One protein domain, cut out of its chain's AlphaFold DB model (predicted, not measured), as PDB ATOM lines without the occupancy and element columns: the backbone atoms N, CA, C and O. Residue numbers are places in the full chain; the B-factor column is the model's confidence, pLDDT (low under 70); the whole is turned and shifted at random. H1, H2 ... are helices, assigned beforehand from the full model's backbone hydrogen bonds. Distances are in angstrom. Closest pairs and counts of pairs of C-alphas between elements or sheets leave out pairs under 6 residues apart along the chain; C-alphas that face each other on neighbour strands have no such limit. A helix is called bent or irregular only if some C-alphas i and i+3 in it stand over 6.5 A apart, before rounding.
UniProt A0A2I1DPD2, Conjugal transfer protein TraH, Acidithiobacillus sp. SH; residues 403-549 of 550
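This is residues 403 to 549 of the 550 residues of the protein "Conjugal transfer protein TraH" of Acidithiobacillus sp. SH (UniProt A0A2I1DPD2). Two long helices, bent H5 and H6, make a helical hairpin along a rod; the short helices H1 to H4 gather on one side of it, H2 and H4 packed on the arm H5a and H3 near the arm H5b. The 147 printed residues hold six named helices, H1 to H6 in order, and no named strand: all helix, loose, radius of gyration of the C-alphas 19.9 A, spans 76 by 33 by 22 A.

Find C-alpha 403 at (72.419, 58.778, -170.182), where H1 begins, running to 411. Next come H2, 421 to 427; H3, 433 to 441; H4, 446 to 453. H5, 457 to 491, one helix by its hydrogen bonds, is bent: C-alphas 466 and 469 are 6.9 A apart. Its arms are H5a, 457 to 466, and H5b, 469 to 491, 33.3 A. H6, 503 to 547, 64.2 A, ends at (38.725, 46.298, -193.143), with a 33 degrees kink near 523.

At the hub, H5, look for the hairpin of H5b and H6: closest C-alphas Asn 473 and Tyr 517, 5.2 A, from H6 residues 507 to 528 alone. H5a touches H2 at C-alphas Ile 426 and Pro 457, 5.9 A, and H4 at Ser 453 and Val 460, 5.6 A. H1 touches H2 at C-alphas Leu 410 and Leu 421, 4.8 A; H3 touches no helix. O i to N i+4 pairs are within hydrogen-bond range throughout, but for H6, 39 of 41.

The farthest C-alphas, His 496 and Gly 549, are 76.9 A apart. The printed part has no cut; the link H5 to H6 is long, and pLDDT is under 70 at, among others, 484 to 500.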
ATOM      1  N   LYS A 403      73.870  58.630-170.317       89.75
ATOM      2  CA  LYS A 403      72.419  58.778-170.182       89.75
ATOM      3  C   LYS A 403      71.899  60.059-170.833       89.75
ATOM      4  O   LYS A 403      70.886  60.013-171.527       89.75
ATOM      5  N   ALA A 404      72.571  61.186-170.603       86.88
ATOM      6  CA  ALA A 404      72.196  62.452-171.223       86.88
ATOM      7  C   ALA A 404      72.382  62.376-172.741       86.88
ATOM      8  O   ALA A 404      71.461  62.703-173.481       86.88
ATOM      9  N   HIS A 405      73.514  61.835-173.200       82.25
ATOM     10  CA  HIS A 405      73.798  61.658-174.621       82.25
ATOM     11  C   HIS A 405      72.729  60.832-175.351       82.25
ATOM     12  O   HIS A 405      72.177  61.287-176.349       82.25
ATOM     13  N   ILE A 406      72.367  59.660-174.819       85.69
ATOM     14  CA  ILE A 406      71.303  58.820-175.389       85.69
ATOM     15  C   ILE A 406      69.980  59.579-175.422       85.69
ATOM     16  O   ILE A 406      69.277  59.555-176.427       85.69
ATOM     17  N   LYS A 407      69.649  60.308-174.355       87.62
ATOM     18  CA  LYS A 407      68.428  61.110-174.313       87.62
ATOM     19  C   LYS A 407      68.414  62.207-175.385       87.62
ATOM     20  O   LYS A 407      67.375  62.415-176.002       87.62
ATOM     21  N   HIS A 408      69.542  62.869-175.627       83.88
ATOM     22  CA  HIS A 408      69.681  63.880-176.677       83.88
ATOM     23  C   HIS A 408      69.579  63.285-178.082       83.88
ATOM     24  O   HIS A 408      68.908  63.857-178.933       83.88
ATOM     25  N   MET A 409      70.147  62.100-178.311       81.69
ATOM     26  CA  MET A 409      69.978  61.379-179.578       81.69
ATOM     27  C   MET A 409      68.518  60.976-179.822       81.69
ATOM     28  O   MET A 409      68.047  61.013-180.956       81.69
ATOM     29  N   LEU A 410      67.788  60.607-178.764       86.38
ATOM     30  CA  LEU A 410      66.399  60.161-178.867       86.38
ATOM     31  C   LEU A 410      65.391  61.305-179.000       86.38
ATOM     32  O   LEU A 410      64.555  61.261-179.892       86.38
ATOM     33  N   PHE A 411      65.470  62.311-178.134       87.19
ATOM     34  CA  PHE A 411      64.445  63.355-177.981       87.19
ATOM     35  C   PHE A 411      64.946  64.755-178.362       87.19
ATOM     36  O   PHE A 411      64.232  65.740-178.205       87.19
ATOM     37  N   GLY A 412      66.193  64.859-178.818       81.25
ATOM     38  CA  GLY A 412      66.801  66.117-179.226       81.25
ATOM     39  C   GLY A 412      67.333  66.959-178.067       81.25
ATOM     40  O   GLY A 412      67.252  66.621-176.876       81.25
ATOM     41  N   GLY A 413      67.922  68.091-178.441       76.75
ATOM     42  CA  GLY A 413      68.534  69.049-177.523       76.75
ATOM     43  C   GLY A 413      69.942  68.654-177.067       76.75
ATOM     44  O   GLY A 413      70.608  67.820-177.675       76.75
ATOM     45  N   GLY A 414      70.396  69.279-175.979       64.00
ATOM     46  CA  GLY A 414      71.780  69.162-175.512       64.00
ATOM     47  C   GLY A 414      72.733  70.089-176.277       64.00
ATOM     48  O   GLY A 414      72.297  70.890-177.108       64.00
ATOM     49  N   PRO A 415      74.041  70.045-175.985       52.44
ATOM     50  CA  PRO A 415      75.019  70.839-176.716       52.44
ATOM     51  C   PRO A 415      75.020  70.430-178.201       52.44
ATOM     52  O   PRO A 415      74.953  69.246-178.510       52.44
ATOM     53  N   GLY A 416      75.105  71.388-179.126       53.91
ATOM     54  CA  GLY A 416      75.136  71.101-180.570       53.91
ATOM     55  C   GLY A 416      73.774  71.033-181.276       53.91
ATOM     56  O   GLY A 416      73.766  70.773-182.473       53.91
ATOM     57  N   ASP A 417      72.666  71.313-180.575       56.75
ATOM     58  CA  ASP A 417      71.305  71.415-181.139       56.75
ATOM     59  C   ASP A 417      70.902  70.200-181.995       56.75
ATOM     60  O   ASP A 417      70.407  70.332-183.117       56.75
ATOM     61  N   HIS A 418      71.123  68.993-181.462       61.03
ATOM     62  CA  HIS A 418      70.719  67.758-182.133       61.03
ATOM     63  C   HIS A 418      69.200  67.732-182.334       61.03
ATOM     64  O   HIS A 418      68.437  67.904-181.378       61.03
ATOM     65  N   VAL A 419      68.771  67.491-183.575       66.19
ATOM     66  CA  VAL A 419      67.378  67.149-183.891       66.19
ATOM     67  C   VAL A 419      67.144  65.735-183.360       66.19
ATOM     68  O   VAL A 419      67.931  64.824-183.632       66.19
ATOM     69  N   GLY A 420      66.138  65.571-182.506       81.00
ATOM     70  CA  GLY A 420      65.862  64.285-181.878       81.00
ATOM     71  C   GLY A 420      65.436  63.253-182.907       81.00
ATOM     72  O   GLY A 420      64.712  63.575-183.845       81.00
ATOM     73  N   LEU A 421      65.828  61.994-182.699       83.50
ATOM     74  CA  LEU A 421      65.299  60.880-183.484       83.50
ATOM     75  C   LEU A 421      63.758  60.861-183.477       83.50
ATOM     76  O   LEU A 421      63.152  60.485-184.473       83.50
ATOM     77  N   GLU A 422      63.137  61.271-182.370       86.12
ATOM     78  CA  GLU A 422      61.691  61.468-182.243       86.12
ATOM     79  C   GLU A 422      61.131  62.359-183.361       86.12
ATOM     80  O   GLU A 422      60.279  61.902-184.123       86.12
ATOM     81  N   ASP A 423      61.631  63.593-183.468       83.56
ATOM     82  CA  ASP A 423      61.156  64.584-184.437       83.56
ATOM     83  C   ASP A 423      61.361  64.074-185.864       83.56
ATOM     84  O   ASP A 423      60.437  64.105-186.677       83.56
ATOM     85  N   ASP A 424      62.542  63.514-186.150       84.12
ATOM     86  CA  ASP A 424      62.862  63.043-187.494       84.12
ATOM     87  C   ASP A 424      61.982  61.860-187.936       84.12
ATOM     88  O   ASP A 424      61.541  61.773-189.088       84.12
ATOM     89  N   ILE A 425      61.670  60.946-187.012       84.44
ATOM     90  CA  ILE A 425      60.753  59.837-187.283       84.44
ATOM     91  C   ILE A 425      59.327  60.354-187.474       84.44
ATOM     92  O   ILE A 425      58.675  59.944-188.435       84.44
ATOM     93  N   ILE A 426      58.841  61.249-186.609       84.50
ATOM     94  CA  ILE A 426      57.482  61.808-186.696       84.50
ATOM     95  C   ILE A 426      57.283  62.564-188.013       84.50
ATOM     96  O   ILE A 426      56.287  62.341-188.707       84.50
ATOM     97  N   ASP A 427      58.243  63.408-188.384       84.69
ATOM     98  CA  ASP A 427      58.172  64.244-189.584       84.69
ATOM     99  C   ASP A 427      58.526  63.471-190.867       84.69
ATOM    100  O   ASP A 427      58.290  63.948-191.982       84.69
ATOM    101  N   GLY A 428      59.069  62.256-190.733       80.38
ATOM    102  CA  GLY A 428      59.501  61.421-191.853       80.38
ATOM    103  C   GLY A 428      60.705  61.984-192.597       80.38
ATOM    104  O   GLY A 428      60.867  61.746-193.799       80.38
ATOM    105  N   THR A 429      61.549  62.730-191.892       82.38
ATOM    106  CA  THR A 429      62.809  63.231-192.424       82.38
ATOM    107  C   THR A 429      63.838  62.092-192.490       82.38
ATOM    108  O   THR A 429      63.776  61.100-191.755       82.38
ATOM    109  N   PRO A 430      64.791  62.161-193.432       78.56
ATOM    110  CA  PRO A 430      65.866  61.186-193.494       78.56
ATOM    111  C   PRO A 430      66.814  61.348-192.301       78.56
ATOM    112  O   PRO A 430      67.379  62.420-192.094       78.56
ATOM    113  N   LEU A 431      67.051  60.250-191.581       78.44
ATOM    114  CA  LEU A 431      67.988  60.194-190.458       78.44
ATOM    115  C   LEU A 431      69.427  60.485-190.898       78.44
ATOM    116  O   LEU A 431      69.891  59.968-191.920       78.44
ATOM    117  N   SER A 432      70.158  61.234-190.076       74.12
ATOM    118  CA  SER A 432      71.594  61.472-190.239       74.12
ATOM    119  C   SER A 432      72.421  60.183-190.106       74.12
ATOM    120  O   SER A 432      71.988  59.196-189.509       74.12
ATOM    121  N   ALA A 433      73.657  60.193-190.618       68.12
ATOM    122  CA  ALA A 433      74.566  59.047-190.509       68.12
ATOM    123  C   ALA A 433      74.836  58.640-189.045       68.12
ATOM    124  O   ALA A 433      74.876  57.451-188.739       68.12
ATOM    125  N   ALA A 434      74.946  59.618-188.138       66.50
ATOM    126  CA  ALA A 434      75.143  59.376-186.710       66.50
ATOM    127  C   ALA A 434      73.911  58.725-186.059       66.50
ATOM    128  O   ALA A 434      74.050  57.765-185.306       66.50
ATOM    129  N   GLN A 435      72.696  59.179-186.394       72.88
ATOM    130  CA  GLN A 435      71.457  58.561-185.901       72.88
ATOM    131  C   GLN A 435      71.269  57.135-186.445       72.88
ATOM    132  O   GLN A 435      70.809  56.257-185.719       72.88
ATOM    133  N   GLN A 436      71.655  56.873-187.699       74.25
ATOM    134  CA  GLN A 436      71.592  55.527-188.282       74.25
ATOM    135  C   GLN A 436      72.578  54.562-187.612       74.25
ATOM    136  O   GLN A 436      72.207  53.433-187.299       74.25
ATOM    137  N   GLN A 437      73.813  55.002-187.354       68.56
ATOM    138  CA  GLN A 437      74.793  54.217-186.598       68.56
ATOM    139  C   GLN A 437      74.319  53.973-185.164       68.56
ATOM    140  O   GLN A 437      74.365  52.845-184.683       68.56
ATOM    141  N   PHE A 438      73.781  55.002-184.511       71.50
ATOM    142  CA  PHE A 438      73.206  54.884-183.178       71.50
ATOM    143  C   PHE A 438      72.085  53.836-183.135       71.50
ATOM    144  O   PHE A 438      72.141  52.921-182.318       71.50
ATOM    145  N   LEU A 439      71.130  53.879-184.068       71.25
ATOM    146  CA  LEU A 439      70.064  52.878-184.180       71.25
ATOM    147  C   LEU A 439      70.583  51.450-184.392       71.25
ATOM    148  O   LEU A 439      70.012  50.521-183.829       71.25
ATOM    149  N   GLN A 440      71.668  51.266-185.151       68.00
ATOM    150  CA  GLN A 440      72.302  49.951-185.332       68.00
ATOM    151  C   GLN A 440      72.923  49.413-184.039       68.00
ATOM    152  O   GLN A 440      73.036  48.201-183.868       68.00
ATOM    153  N   THR A 441      73.308  50.296-183.115       64.06
ATOM    154  CA  THR A 441      73.834  49.893-181.806       64.06
ATOM    155  C   THR A 441      72.749  49.605-180.768       64.06
ATOM    156  O   THR A 441      73.071  49.027-179.730       64.06
ATOM    157  N   MET A 442      71.484  49.951-181.038       67.38
ATOM    158  CA  MET A 442      70.378  49.791-180.090       67.38
ATOM    159  C   MET A 442      69.857  48.345-180.049       67.38
ATOM    160  O   MET A 442      69.690  47.714-181.095       67.38
ATOM    161  N   PRO A 443      69.536  47.806-178.861       61.81
ATOM    162  CA  PRO A 443      68.938  46.482-178.742       61.81
ATOM    163  C   PRO A 443      67.466  46.481-179.181       61.81
ATOM    164  O   PRO A 443      66.728  47.423-178.907       61.81
ATOM    165  N   GLY A 444      67.025  45.375-179.792       60.88
ATOM    166  CA  GLY A 444      65.618  45.100-180.102       60.88
ATOM    167  C   GLY A 444      65.029  46.002-181.184       60.88
ATOM    168  O   GLY A 444      64.325  46.935-180.835       60.88
ATOM    169  N   ASP A 445      65.317  45.705-182.460       71.31
ATOM    170  CA  ASP A 445      64.730  46.251-183.705       71.31
ATOM    171  C   ASP A 445      64.067  47.639-183.601       71.31
ATOM    172  O   ASP A 445      62.973  47.870-184.126       71.31
ATOM    173  N   LEU A 446      64.743  48.583-182.933       76.50
ATOM    174  CA  LEU A 446      64.162  49.876-182.585       76.50
ATOM    175  C   LEU A 446      63.788  50.657-183.845       76.50
ATOM    176  O   LEU A 446      62.719  51.251-183.895       76.50
ATOM    177  N   ASP A 447      64.616  50.584-184.889       74.62
ATOM    178  CA  ASP A 447      64.318  51.181-186.196       74.62
ATOM    179  C   ASP A 447      62.992  50.660-186.777       74.62
ATOM    180  O   ASP A 447      62.161  51.447-187.224       74.62
ATOM    181  N   THR A 448      62.740  49.347-186.698       79.94
ATOM    182  CA  THR A 448      61.491  48.752-187.201       79.94
ATOM    183  C   THR A 448      60.301  49.240-186.385       79.94
ATOM    184  O   THR A 448      59.310  49.701-186.948       79.94
ATOM    185  N   MET A 449      60.416  49.211-185.057       79.56
ATOM    186  CA  MET A 449      59.356  49.673-184.162       79.56
ATOM    187  C   MET A 449      59.030  51.156-184.367       79.56
ATOM    188  O   MET A 449      57.858  51.528-184.386       79.56
ATOM    189  N   LEU A 450      60.049  51.994-184.568       82.69
ATOM    190  CA  LEU A 450      59.876  53.421-184.817       82.69
ATOM    191  C   LEU A 450      59.181  53.677-186.152       82.69
ATOM    192  O   LEU A 450      58.189  54.406-186.178       82.69
ATOM    193  N   ARG A 451      59.614  53.008-187.227       81.19
ATOM    194  CA  ARG A 451      58.965  53.089-188.547       81.19
ATOM    195  C   ARG A 451      57.513  52.619-188.513       81.19
ATOM    196  O   ARG A 451      56.656  53.251-189.122       81.19
ATOM    197  N   GLU A 452      57.215  51.548-187.784       82.75
ATOM    198  CA  GLU A 452      55.843  51.054-187.615       82.75
ATOM    199  C   GLU A 452      54.974  52.009-186.782       82.75
ATOM    200  O   GLU A 452      53.769  52.117-187.019       82.75
ATOM    201  N   SER A 453      55.574  52.734-185.833       84.81
ATOM    202  CA  SER A 453      54.883  53.706-184.978       84.81
ATOM    203  C   SER A 453      54.770  55.121-185.555       84.81
ATOM    204  O   SER A 453      54.048  55.937-184.988       84.81
ATOM    205  N   GLN A 454      55.416  55.405-186.692       83.12
ATOM    206  CA  GLN A 454      55.539  56.744-187.286       83.12
ATOM    207  C   GLN A 454      54.202  57.496-187.436       83.12
ATOM    208  O   GLN A 454      54.147  58.710-187.274       83.12
ATOM    209  N   GLY A 455      53.100  56.789-187.708       83.12
ATOM    210  CA  GLY A 455      51.776  57.411-187.853       83.12
ATOM    211  C   GLY A 455      51.154  57.948-186.553       83.12
ATOM    212  O   GLY A 455      50.090  58.563-186.608       83.12
ATOM    213  N   SER A 456      51.783  57.726-185.392       89.00
ATOM    214  CA  SER A 456      51.310  58.185-184.084       89.00
ATOM    215  C   SER A 456      52.454  58.810-183.269       89.00
ATOM    216  O   SER A 456      53.214  58.082-182.626       89.00
ATOM    217  N   PRO A 457      52.543  60.154-183.205       88.31
ATOM    218  CA  PRO A 457      53.567  60.859-182.426       88.31
ATOM    219  C   PRO A 457      53.643  60.413-180.961       88.31
ATOM    220  O   PRO A 457      54.716  60.174-180.419       88.31
ATOM    221  N   ALA A 458      52.486  60.208-180.323       89.44
ATOM    222  CA  ALA A 458      52.425  59.762-178.931       89.44
ATOM    223  C   ALA A 458      53.010  58.352-178.730       89.44
ATOM    224  O   ALA A 458      53.598  58.074-177.685       89.44
ATOM    225  N   LEU A 459      52.863  57.467-179.724       89.94
ATOM    226  CA  LEU A 459      53.407  56.111-179.666       89.94
ATOM    227  C   LEU A 459      54.927  56.113-179.850       89.94
ATOM    228  O   LEU A 459      55.607  55.389-179.127       89.94
ATOM    229  N   VAL A 460      55.451  56.939-180.762       88.56
ATOM    230  CA  VAL A 460      56.900  57.122-180.964       88.56
ATOM    231  C   VAL A 460      57.562  57.529-179.643       88.56
ATOM    232  O   VAL A 460      58.490  56.859-179.192       88.56
ATOM    233  N   VAL A 461      57.020  58.543-178.959       90.19
ATOM    234  CA  VAL A 461      57.515  58.996-177.646       90.19
ATOM    235  C   VAL A 461      57.463  57.891-176.596       90.19
ATOM    236  O   VAL A 461      58.422  57.706-175.846       90.19
ATOM    237  N   GLU A 462      56.356  57.143-176.514       91.19
ATOM    238  CA  GLU A 462      56.227  56.070-175.522       91.19
ATOM    239  C   GLU A 462      57.226  54.933-175.787       91.19
ATOM    240  O   GLU A 462      57.852  54.436-174.847       91.19
ATOM    241  N   VAL A 463      57.423  54.548-177.051       89.56
ATOM    242  CA  VAL A 463      58.415  53.539-177.449       89.56
ATOM    243  C   VAL A 463      59.826  54.014-177.108       89.56
ATOM    244  O   VAL A 463      60.565  53.283-176.447       89.56
ATOM    245  N   LEU A 464      60.185  55.246-177.474       89.44
ATOM    246  CA  LEU A 464      61.490  55.824-177.156       89.44
ATOM    247  C   LEU A 464      61.729  55.914-175.646       89.44
ATOM    248  O   LEU A 464      62.800  55.541-175.174       89.44
ATOM    249  N   GLY A 465      60.722  56.307-174.861       90.38
ATOM    250  CA  GLY A 465      60.822  56.372-173.400       90.38
ATOM    251  C   GLY A 465      60.947  55.000-172.729       90.38
ATOM    252  O   GLY A 465      61.570  54.868-171.672       90.38
ATOM    253  N   LEU A 466      60.385  53.949-173.334       89.94
ATOM    254  CA  LEU A 466      60.600  52.573-172.882       89.94
ATOM    255  C   LEU A 466      62.007  52.076-173.218       89.94
ATOM    256  O   LEU A 466      62.564  51.319-172.422       89.94
ATOM    257  N   MET A 467      62.562  52.515-174.346       87.00
ATOM    258  CA  MET A 467      63.842  52.060-174.886       87.00
ATOM    259  C   MET A 467      65.054  52.841-174.367       87.00
ATOM    260  O   MET A 467      66.129  52.257-174.275       87.00
ATOM    261  N   GLU A 468      64.889  54.095-173.934       89.00
ATOM    262  CA  GLU A 468      65.947  54.919-173.324       89.00
ATOM    263  C   GLU A 468      66.743  54.172-172.230       89.00
ATOM    264  O   GLU A 468      67.960  54.051-172.366       89.00
ATOM    265  N   PRO A 469      66.136  53.620-171.157       89.88
ATOM    266  CA  PRO A 469      66.903  52.923-170.123       89.88
ATOM    267  C   PRO A 469      67.575  51.641-170.634       89.88
ATOM    268  O   PRO A 469      68.670  51.315-170.179       89.88
ATOM    269  N   VAL A 470      66.954  50.951-171.598       86.06
ATOM    270  CA  VAL A 470      67.505  49.729-172.208       86.06
ATOM    271  C   VAL A 470      68.788  50.064-172.962       86.06
ATOM    272  O   VAL A 470      69.809  49.411-172.770       86.06
ATOM    273  N   ALA A 471      68.740  51.132-173.756       84.81
ATOM    274  CA  ALA A 471      69.866  51.663-174.504       84.81
ATOM    275  C   ALA A 471      71.018  52.085-173.591       84.81
ATOM    276  O   ALA A 471      72.164  51.728-173.842       84.81
ATOM    277  N   VAL A 472      70.720  52.799-172.500       89.56
ATOM    278  CA  VAL A 472      71.737  53.234-171.530       89.56
ATOM    279  C   VAL A 472      72.455  52.042-170.907       89.56
ATOM    280  O   VAL A 472      73.682  52.049-170.804       89.56
ATOM    281  N   ASN A 473      71.705  51.019-170.498       85.50
ATOM    282  CA  ASN A 473      72.285  49.831-169.885       85.50
ATOM    283  C   ASN A 473      73.105  49.013-170.898       85.50
ATOM    284  O   ASN A 473      74.223  48.622-170.574       85.50
ATOM    285  N   ASP A 474      72.599  48.795-172.114       80.88
ATOM    286  CA  ASP A 474      73.305  48.057-173.174       80.88
ATOM    287  C   ASP A 474      74.596  48.764-173.613       80.88
ATOM    288  O   ASP A 474      75.657  48.147-173.715       80.88
ATOM    289  N   TYR A 475      74.537  50.087-173.769       83.12
ATOM    290  CA  TYR A 475      75.699  50.904-174.092       83.12
ATOM    291  C   TYR A 475      76.769  50.817-172.993       83.12
ATOM    292  O   TYR A 475      77.950  50.628-173.286       83.12
ATOM    293  N   ALA A 476      76.374  50.904-171.717       85.19
ATOM    294  CA  ALA A 476      77.300  50.780-170.589       85.19
ATOM    295  C   ALA A 476      77.991  49.405-170.545       85.19
ATOM    296  O   ALA A 476      79.183  49.328-170.243       85.19
ATOM    297  N   VAL A 477      77.262  48.331-170.869       80.50
ATOM    298  CA  VAL A 477      77.816  46.971-170.970       80.50
ATOM    299  C   VAL A 477      78.847  46.887-172.092       80.50
ATOM    300  O   VAL A 477      79.979  46.483-171.840       80.50
ATOM    301  N   LYS A 478      78.486  47.303-173.312       78.12
ATOM    302  CA  LYS A 478      79.381  47.267-174.482       78.12
ATOM    303  C   LYS A 478      80.653  48.076-174.254       78.12
ATOM    304  O   LYS A 478      81.750  47.612-174.569       78.12
ATOM    305  N   LEU A 479      80.526  49.250-173.639       80.69
ATOM    306  CA  LEU A 479      81.668  50.080-173.281       80.69
ATOM    307  C   LEU A 479      82.584  49.380-172.266       80.69
ATOM    308  O   LEU A 479      83.796  49.342-172.453       80.69
ATOM    309  N   GLY A 480      82.015  48.794-171.207       76.62
ATOM    310  CA  GLY A 480      82.784  48.042-170.215       76.62
ATOM    311  C   GLY A 480      83.510  46.839-170.826       76.62
ATOM    312  O   GLY A 480      84.705  46.663-170.597       76.62
ATOM    313  N   ALA A 481      82.814  46.051-171.647       72.12
ATOM    314  CA  ALA A 481      83.358  44.864-172.300       72.12
ATOM    315  C   ALA A 481      84.484  45.197-173.296       72.12
ATOM    316  O   ALA A 481      85.554  44.584-173.243       72.12
ATOM    317  N   SER A 482      84.281  46.194-174.164       72.12
ATOM    318  CA  SER A 482      85.290  46.630-175.143       72.12
ATOM    319  C   SER A 482      86.533  47.224-174.474       72.12
ATOM    320  O   SER A 482      87.661  46.982-174.916       72.12
ATOM    321  N   LEU A 483      86.353  47.945-173.366       73.88
ATOM    322  CA  LEU A 483      87.462  48.498-172.601       73.88
ATOM    323  C   LEU A 483      88.255  47.400-171.878       73.88
ATOM    324  O   LEU A 483      89.480  47.395-171.942       73.88
ATOM    325  N   MET A 484      87.582  46.415-171.273       68.81
ATOM    326  CA  MET A 484      88.260  45.247-170.697       68.81
ATOM    327  C   MET A 484      89.027  44.438-171.747       68.81
ATOM    328  O   MET A 484      90.131  43.980-171.462       68.81
ATOM    329  N   ALA A 485      88.473  44.261-172.951       64.12
ATOM    330  CA  ALA A 485      89.161  43.575-174.045       64.12
ATOM    331  C   ALA A 485      90.426  44.336-174.482       64.12
ATOM    332  O   ALA A 485      91.484  43.732-174.669       64.12
ATOM    333  N   THR A 486      90.333  45.667-174.565       66.31
ATOM    334  CA  THR A 486      91.475  46.542-174.870       66.31
ATOM    335  C   THR A 486      92.559  46.408-173.805       66.31
ATOM    336  O   THR A 486      93.715  46.148-174.130       66.31
ATOM    337  N   GLU A 487      92.187  46.467-172.530       67.31
ATOM    338  CA  GLU A 487      93.119  46.301-171.417       67.31
ATOM    339  C   GLU A 487      93.756  44.911-171.375       67.31
ATOM    340  O   GLU A 487      94.950  44.769-171.114       67.31
ATOM    341  N   GLN A 488      92.996  43.853-171.655       63.09
ATOM    342  CA  GLN A 488      93.559  42.507-171.744       63.09
ATOM    343  C   GLN A 488      94.592  42.398-172.869       63.09
ATOM    344  O   GLN A 488      95.572  41.678-172.701       63.09
ATOM    345  N   SER A 489      94.434  43.129-173.976       59.00
ATOM    346  CA  SER A 489      95.424  43.137-175.063       59.00
ATOM    347  C   SER A 489      96.775  43.741-174.656       59.00
ATOM    348  O   SER A 489      97.802  43.390-175.234       59.00
ATOM    349  N   VAL A 490      96.785  44.601-173.632       60.97
ATOM    350  CA  VAL A 490      98.000  45.228-173.098       60.97
ATOM    351  C   VAL A 490      98.761  44.269-172.183       60.97
ATOM    352  O   VAL A 490      99.969  44.091-172.339       60.97
ATOM    353  N   TYR A 491      98.059  43.630-171.242       58.38
ATOM    354  CA  TYR A 491      98.692  42.897-170.136       58.38
ATOM    355  C   TYR A 491      98.646  41.365-170.274       58.38
ATOM    356  O   TYR A 491      99.342  40.656-169.543       58.38
ATOM    357  N   SER A 492      97.847  40.811-171.191       47.38
ATOM    358  CA  SER A 492      97.751  39.359-171.390       47.38
ATOM    359  C   SER A 492      98.893  38.836-172.262       47.38
ATOM    360  O   SER A 492      99.056  39.227-173.414       47.38
ATOM    361  N   GLY A 493      99.682  37.904-171.721       39.81
ATOM    362  CA  GLY A 493     100.693  37.162-172.482       39.81
ATOM    363  C   GLY A 493     102.005  37.905-172.759       39.81
ATOM    364  O   GLY A 493     102.893  37.317-173.374       39.81
ATOM    365  N   ASN A 494     102.170  39.144-172.281       44.81
ATOM    366  CA  ASN A 494     103.395  39.919-172.470       44.81
ATOM    367  C   ASN A 494     104.269  39.912-171.203       44.81
ATOM    368  O   ASN A 494     103.970  40.581-170.220       44.81
ATOM    369  N   ALA A 495     105.370  39.153-171.227       41.59
ATOM    370  CA  ALA A 495     106.304  39.055-170.100       41.59
ATOM    371  C   ALA A 495     107.156  40.323-169.880       41.59
ATOM    372  O   ALA A 495     107.874  40.398-168.881       41.59
ATOM    373  N   HIS A 496     107.100  41.287-170.806       44.53
ATOM    374  CA  HIS A 496     107.875  42.530-170.777       44.53
ATOM    375  C   HIS A 496     107.049  43.751-170.350       44.53
ATOM    376  O   HIS A 496     107.619  44.817-170.152       44.53
ATOM    377  N   VAL A 497     105.731  43.601-170.190       52.00
ATOM    378  CA  VAL A 497     104.852  44.659-169.676       52.00
ATOM    379  C   VAL A 497     104.778  44.516-168.161       52.00
ATOM    380  O   VAL A 497     104.425  43.453-167.641       52.00
ATOM    381  N   VAL A 498     105.149  45.577-167.445       55.59
ATOM    382  CA  VAL A 498     104.910  45.664-166.002       55.59
ATOM    383  C   VAL A 498     103.393  45.686-165.806       55.59
ATOM    384  O   VAL A 498     102.678  46.314-166.566       55.59
ATOM    385  N   ILE A 499     102.864  44.893-164.875       64.38
ATOM    386  CA  ILE A 499     101.424  44.903-164.591       64.38
ATOM    387  C   ILE A 499     101.232  45.758-163.340       64.38
ATOM    388  O   ILE A 499     101.736  45.362-162.278       64.38
ATOM    389  N   PRO A 500     100.488  46.875-163.408       67.75
ATOM    390  CA  PRO A 500     100.233  47.708-162.245       67.75
ATOM    391  C   PRO A 500      99.558  46.906-161.138       67.75
ATOM    392  O   PRO A 500      98.678  46.076-161.382       67.75
ATOM    393  N   THR A 501      99.916  47.172-159.884       71.38
ATOM    394  CA  THR A 501      99.356  46.433-158.740       71.38
ATOM    395  C   THR A 501      97.842  46.599-158.624       71.38
ATOM    396  O   THR A 501      97.165  45.673-158.185       71.38
ATOM    397  N   PHE A 502      97.303  47.743-159.057       72.31
ATOM    398  CA  PHE A 502      95.864  48.010-159.070       72.31
ATOM    399  C   PHE A 502      95.126  47.367-160.249       72.31
ATOM    400  O   PHE A 502      93.902  47.322-160.214       72.31
ATOM    401  N   TYR A 503      95.819  46.874-161.283       73.38
ATOM    402  CA  TYR A 503      95.192  46.426-162.533       73.38
ATOM    403  C   TYR A 503      94.160  45.310-162.312       73.38
ATOM    404  O   TYR A 503      93.050  45.327-162.840       73.38
ATOM    405  N   LYS A 504      94.495  44.328-161.467       68.94
ATOM    406  CA  LYS A 504      93.570  43.228-161.149       68.94
ATOM    407  C   LYS A 504      92.311  43.731-160.447       68.94
ATOM    408  O   LYS A 504      91.216  43.254-160.742       68.94
ATOM    409  N   ASP A 505      92.467  44.702-159.555       74.31
ATOM    410  CA  ASP A 505      91.355  45.292-158.817       74.31
ATOM    411  C   ASP A 505      90.523  46.223-159.711       74.31
ATOM    412  O   ASP A 505      89.296  46.230-159.603       74.31
ATOM    413  N   SER A 506      91.147  46.963-160.636       78.44
ATOM    414  CA  SER A 506      90.442  47.838-161.578       78.44
ATOM    415  C   SER A 506      89.587  47.047-162.560       78.44
ATOM    416  O   SER A 506      88.390  47.321-162.672       78.44
ATOM    417  N   ILE A 507      90.139  46.006-163.190       74.12
ATOM    418  CA  ILE A 507      89.384  45.123-164.088       74.12
ATOM    419  C   ILE A 507      88.265  44.398-163.335       74.12
ATOM    420  O   ILE A 507      87.148  44.287-163.842       74.12
ATOM    421  N   MET A 508      88.508  43.962-162.093       75.38
ATOM    422  CA  MET A 508      87.459  43.355-161.269       75.38
ATOM    423  C   MET A 508      86.327  44.346-160.962       75.38
ATOM    424  O   MET A 508      85.157  43.985-161.078       75.38
ATOM    425  N   ARG A 509      86.645  45.595-160.599       81.06
ATOM    426  CA  ARG A 509      85.645  46.649-160.352       81.06
ATOM    427  C   ARG A 509      84.853  47.000-161.609       81.06
ATOM    428  O   ARG A 509      83.637  47.195-161.521       81.06
ATOM    429  N   LEU A 510      85.515  47.064-162.763       80.12
ATOM    430  CA  LEU A 510      84.861  47.314-164.044       80.12
ATOM    431  C   LEU A 510      83.904  46.168-164.396       80.12
ATOM    432  O   LEU A 510      82.728  46.425-164.637       80.12
ATOM    433  N   SER A 511      84.354  44.915-164.283       78.75
ATOM    434  CA  SER A 511      83.511  43.730-164.494       78.75
ATOM    435  C   SER A 511      82.331  43.666-163.515       78.75
ATOM    436  O   SER A 511      81.207  43.333-163.889       78.75
ATOM    437  N   GLN A 512      82.527  44.021-162.242       82.44
ATOM    438  CA  GLN A 512      81.424  44.105-161.277       82.44
ATOM    439  C   GLN A 512      80.403  45.181-161.661       82.44
ATOM    440  O   GLN A 512      79.199  44.948-161.545       82.44
ATOM    441  N   SER A 513      80.874  46.337-162.131       82.81
ATOM    442  CA  SER A 513      80.013  47.430-162.588       82.81
ATOM    443  C   SER A 513      79.224  47.021-163.835       82.81
ATOM    444  O   SER A 513      78.007  47.179-163.863       82.81
ATOM    445  N   GLU A 514      79.878  46.401-164.817       79.56
ATOM    446  CA  GLU A 514      79.241  45.835-166.013       79.56
ATOM    447  C   GLU A 514      78.153  44.811-165.646       79.56
ATOM    448  O   GLU A 514      77.033  44.886-166.144       79.56
ATOM    449  N   ASN A 515      78.422  43.911-164.694       76.50
ATOM    450  CA  ASN A 515      77.447  42.924-164.219       76.50
ATOM    451  C   ASN A 515      76.191  43.556-163.587       76.50
ATOM    452  O   ASN A 515      75.117  42.942-163.572       76.50
ATOM    453  N   VAL A 516      76.286  44.769-163.031       86.94
ATOM    454  CA  VAL A 516      75.106  45.523-162.575       86.94
ATOM    455  C   VAL A 516      74.271  45.959-163.779       86.94
ATOM    456  O   VAL A 516      73.067  45.707-163.792       86.94
ATOM    457  N   TYR A 517      74.902  46.529-164.805       82.50
ATOM    458  CA  TYR A 517      74.216  46.943-166.030       82.50
ATOM    459  C   TYR A 517      73.625  45.752-166.796       82.50
ATOM    460  O   TYR A 517      72.456  45.803-167.164       82.50
ATOM    461  N   MET A 518      74.339  44.629-166.904       77.00
ATOM    462  CA  MET A 518      73.827  43.383-167.497       77.00
ATOM    463  C   MET A 518      72.572  42.856-166.796       77.00
ATOM    464  O   MET A 518      71.629  42.387-167.436       77.00
ATOM    465  N   ARG A 519      72.517  42.931-165.459       77.56
ATOM    466  CA  ARG A 519      71.298  42.570-164.719       77.56
ATOM    467  C   ARG A 519      70.146  43.516-165.038       77.56
ATOM    468  O   ARG A 519      69.024  43.041-165.200       77.56
ATOM    469  N   ASN A 520      70.424  44.811-165.180       81.81
ATOM    470  CA  ASN A 520      69.409  45.788-165.556       81.81
ATOM    471  C   ASN A 520      68.879  45.537-166.979       81.81
ATOM    472  O   ASN A 520      67.663  45.529-167.159       81.81
ATOM    473  N   VAL A 521      69.744  45.201-167.947       74.44
ATOM    474  CA  VAL A 521      69.332  44.787-169.306       74.44
ATOM    475  C   VAL A 521      68.363  43.600-169.248       74.44
ATOM    476  O   VAL A 521      67.303  43.617-169.874       74.44
ATOM    477  N   ASN A 522      68.666  42.587-168.432       71.56
ATOM    478  CA  ASN A 522      67.778  41.434-168.268       71.56
ATOM    479  C   ASN A 522      66.411  41.824-167.684       71.56
ATOM    480  O   ASN A 522      65.385  41.290-168.112       71.56
ATOM    481  N   THR A 523      66.360  42.768-166.738       77.69
ATOM    482  CA  THR A 523      65.083  43.285-166.213       77.69
ATOM    483  C   THR A 523      64.337  44.167-167.217       77.69
ATOM    484  O   THR A 523      63.104  44.168-167.252       77.69
ATOM    485  N   ASP A 524      65.072  44.858-168.084       77.88
ATOM    486  CA  ASP A 524      64.543  45.735-169.122       77.88
ATOM    487  C   ASP A 524      63.901  44.975-170.292       77.88
ATOM    488  O   ASP A 524      63.134  45.564-171.055       77.88
ATOM    489  N   SER A 525      64.075  43.651-170.375       77.31
ATOM    490  CA  SER A 525      63.333  42.780-171.304       77.31
ATOM    491  C   SER A 525      61.813  43.001-171.256       77.31
ATOM    492  O   SER A 525      61.135  42.943-172.282       77.31
ATOM    493  N   THR A 526      61.263  43.348-170.087       84.69
ATOM    494  CA  THR A 526      59.836  43.684-169.941       84.69
ATOM    495  C   THR A 526      59.473  44.988-170.657       84.69
ATOM    496  O   THR A 526      58.377  45.098-171.208       84.69
ATOM    497  N   ARG A 527      60.378  45.975-170.685       84.19
ATOM    498  CA  ARG A 527      60.178  47.242-171.407       84.19
ATOM    499  C   ARG A 527      60.181  47.018-172.911       84.19
ATOM    500  O   ARG A 527      59.274  47.504-173.577       84.19
ATOM    501  N   VAL A 528      61.123  46.211-173.406       82.69
ATOM    502  CA  VAL A 528      61.195  45.813-174.821       82.69
ATOM    503  C   VAL A 528      59.909  45.094-175.234       82.69
ATOM    504  O   VAL A 528      59.259  45.484-176.199       82.69
ATOM    505  N   LEU A 529      59.461  44.102-174.454       84.69
ATOM    506  CA  LEU A 529      58.202  43.393-174.718       84.69
ATOM    507  C   LEU A 529      56.980  44.317-174.672       84.69
ATOM    508  O   LEU A 529      56.070  44.163-175.489       84.69
ATOM    509  N   LYS A 530      56.944  45.275-173.737       88.38
ATOM    510  CA  LYS A 530      55.870  46.273-173.670       88.38
ATOM    511  C   LYS A 530      55.864  47.147-174.924       88.38
ATOM    512  O   LYS A 530      54.799  47.350-175.495       88.38
ATOM    513  N   ALA A 531      57.025  47.616-175.369       84.88
ATOM    514  CA  ALA A 531      57.143  48.447-176.558       84.88
ATOM    515  C   ALA A 531      56.721  47.677-177.827       84.88
ATOM    516  O   ALA A 531      55.876  48.160-178.576       84.88
ATOM    517  N   ILE A 532      57.173  46.426-177.996       86.19
ATOM    518  CA  ILE A 532      56.718  45.533-179.081       86.19
ATOM    519  C   ILE A 532      55.195  45.352-179.047       86.19
ATOM    520  O   ILE A 532      54.535  45.351-180.086       86.19
ATOM    521  N   LYS A 533      54.619  45.166-177.855       88.62
ATOM    522  CA  LYS A 533      53.174  44.987-177.695       88.62
ATOM    523  C   LYS A 533      52.398  46.237-178.121       88.62
ATOM    524  O   LYS A 533      51.432  46.091-178.861       88.62
ATOM    525  N   LEU A 534      52.831  47.428-177.705       89.50
ATOM    526  CA  LEU A 534      52.184  48.693-178.072       89.50
ATOM    527  C   LEU A 534      52.183  48.914-179.590       89.50
ATOM    528  O   LEU A 534      51.151  49.261-180.162       89.50
ATOM    529  N   VAL A 535      53.310  48.646-180.257       88.00
ATOM    530  CA  VAL A 535      53.415  48.764-181.720       88.00
ATOM    531  C   VAL A 535      52.507  47.753-182.430       88.00
ATOM    532  O   VAL A 535      51.792  48.112-183.366       88.00
ATOM    533  N   LYS A 536      52.442  46.505-181.947       87.44
ATOM    534  CA  LYS A 536      51.529  45.483-182.494       87.44
ATOM    535  C   LYS A 536      50.057  45.853-182.333       87.44
ATOM    536  O   LYS A 536      49.287  45.661-183.270       87.44
ATOM    537  N   GLU A 537      49.665  46.360-181.165       89.44
ATOM    538  CA  GLU A 537      48.293  46.821-180.910       89.44
ATOM    539  C   GLU A 537      47.929  47.976-181.849       89.44
ATOM    540  O   GLU A 537      46.873  47.947-182.480       89.44
ATOM    541  N   TYR A 538      48.835  48.938-182.035       88.12
ATOM    542  CA  TYR A 538      48.654  50.015-183.006       88.12
ATOM    543  C   TYR A 538      48.468  49.482-184.436       88.12
ATOM    544  O   TYR A 538      47.499  49.838-185.109       88.12
ATOM    545  N   HIS A 539      49.319  48.555-184.882       83.19
ATOM    546  CA  HIS A 539      49.204  47.964-186.215       83.19
ATOM    547  C   HIS A 539      47.871  47.225-186.422       83.19
ATOM    548  O   HIS A 539      47.235  47.377-187.466       83.19
ATOM    549  N   GLN A 540      47.406  46.476-185.417       83.94
ATOM    550  CA  GLN A 540      46.105  45.798-185.455       83.94
ATOM    551  C   GLN A 540      44.946  46.792-185.592       83.94
ATOM    552  O   GLN A 540      44.085  46.603-186.446       83.94
ATOM    553  N   THR A 541      44.959  47.897-184.838       83.69
ATOM    554  CA  THR A 541      43.902  48.920-184.954       83.69
ATOM    555  C   THR A 541      43.846  49.565-186.343       83.69
ATOM    556  O   THR A 541      42.759  49.847-186.846       83.69
ATOM    557  N   MET A 542      44.995  49.739-187.003       79.12
ATOM    558  CA  MET A 542      45.064  50.264-188.372       79.12
ATOM    559  C   MET A 542      44.548  49.256-189.416       79.12
ATOM    560  O   MET A 542      43.885  49.647-190.384       79.12
ATOM    561  N   GLN A 543      44.801  47.959-189.221       75.81
ATOM    562  CA  GLN A 543      44.250  46.895-190.072       75.81
ATOM    563  C   GLN A 543      42.726  46.762-189.912       75.81
ATOM    564  O   GLN A 543      41.998  46.675-190.901       75.81
ATOM    565  N   ASP A 544      42.210  46.832-188.685       74.62
ATOM    566  CA  ASP A 544      40.765  46.766-188.437       74.62
ATOM    567  C   ASP A 544      40.031  47.992-189.010       74.62
ATOM    568  O   ASP A 544      38.951  47.863-189.595       74.62
ATOM    569  N   ALA A 545      40.641  49.181-188.932       71.44
ATOM    570  CA  ALA A 545      40.103  50.404-189.531       71.44
ATOM    571  C   ALA A 545      40.042  50.352-191.069       71.44
ATOM    572  O   ALA A 545      39.154  50.954-191.672       71.44
ATOM    573  N   THR A 546      40.953  49.619-191.715       62.59
ATOM    574  CA  THR A 546      40.962  49.452-193.178       62.59
ATOM    575  C   THR A 546      40.010  48.353-193.661       62.59
ATOM    576  O   THR A 546      39.517  48.436-194.786       62.59
ATOM    577  N   HIS A 547      39.674  47.370-192.818       59.94
ATOM    578  CA  HIS A 547      38.725  46.298-193.143       59.94
ATOM    579  C   HIS A 547      37.265  46.577-192.740       59.94
ATOM    580  O   HIS A 547      36.359  45.991-193.329       59.94
ATOM    581  N   GLY A 548      37.008  47.482-191.790       55.81
ATOM    582  CA  GLY A 548      35.652  47.871-191.367       55.81
ATOM    583  C   GLY A 548      34.939  48.899-192.261       55.81
ATOM    584  O   GLY A 548      33.819  49.297-191.950       55.81
ATOM    585  N   GLY A 549      35.586  49.358-193.338       50.62
ATOM    586  CA  GLY A 549      35.094  50.408-194.241       50.62
ATOM    587  C   GLY A 549      34.584  49.932-195.608       50.62
ATOM    588  O   GLY A 549      34.559  50.746-196.531       50.62
TER     589      GLY A 549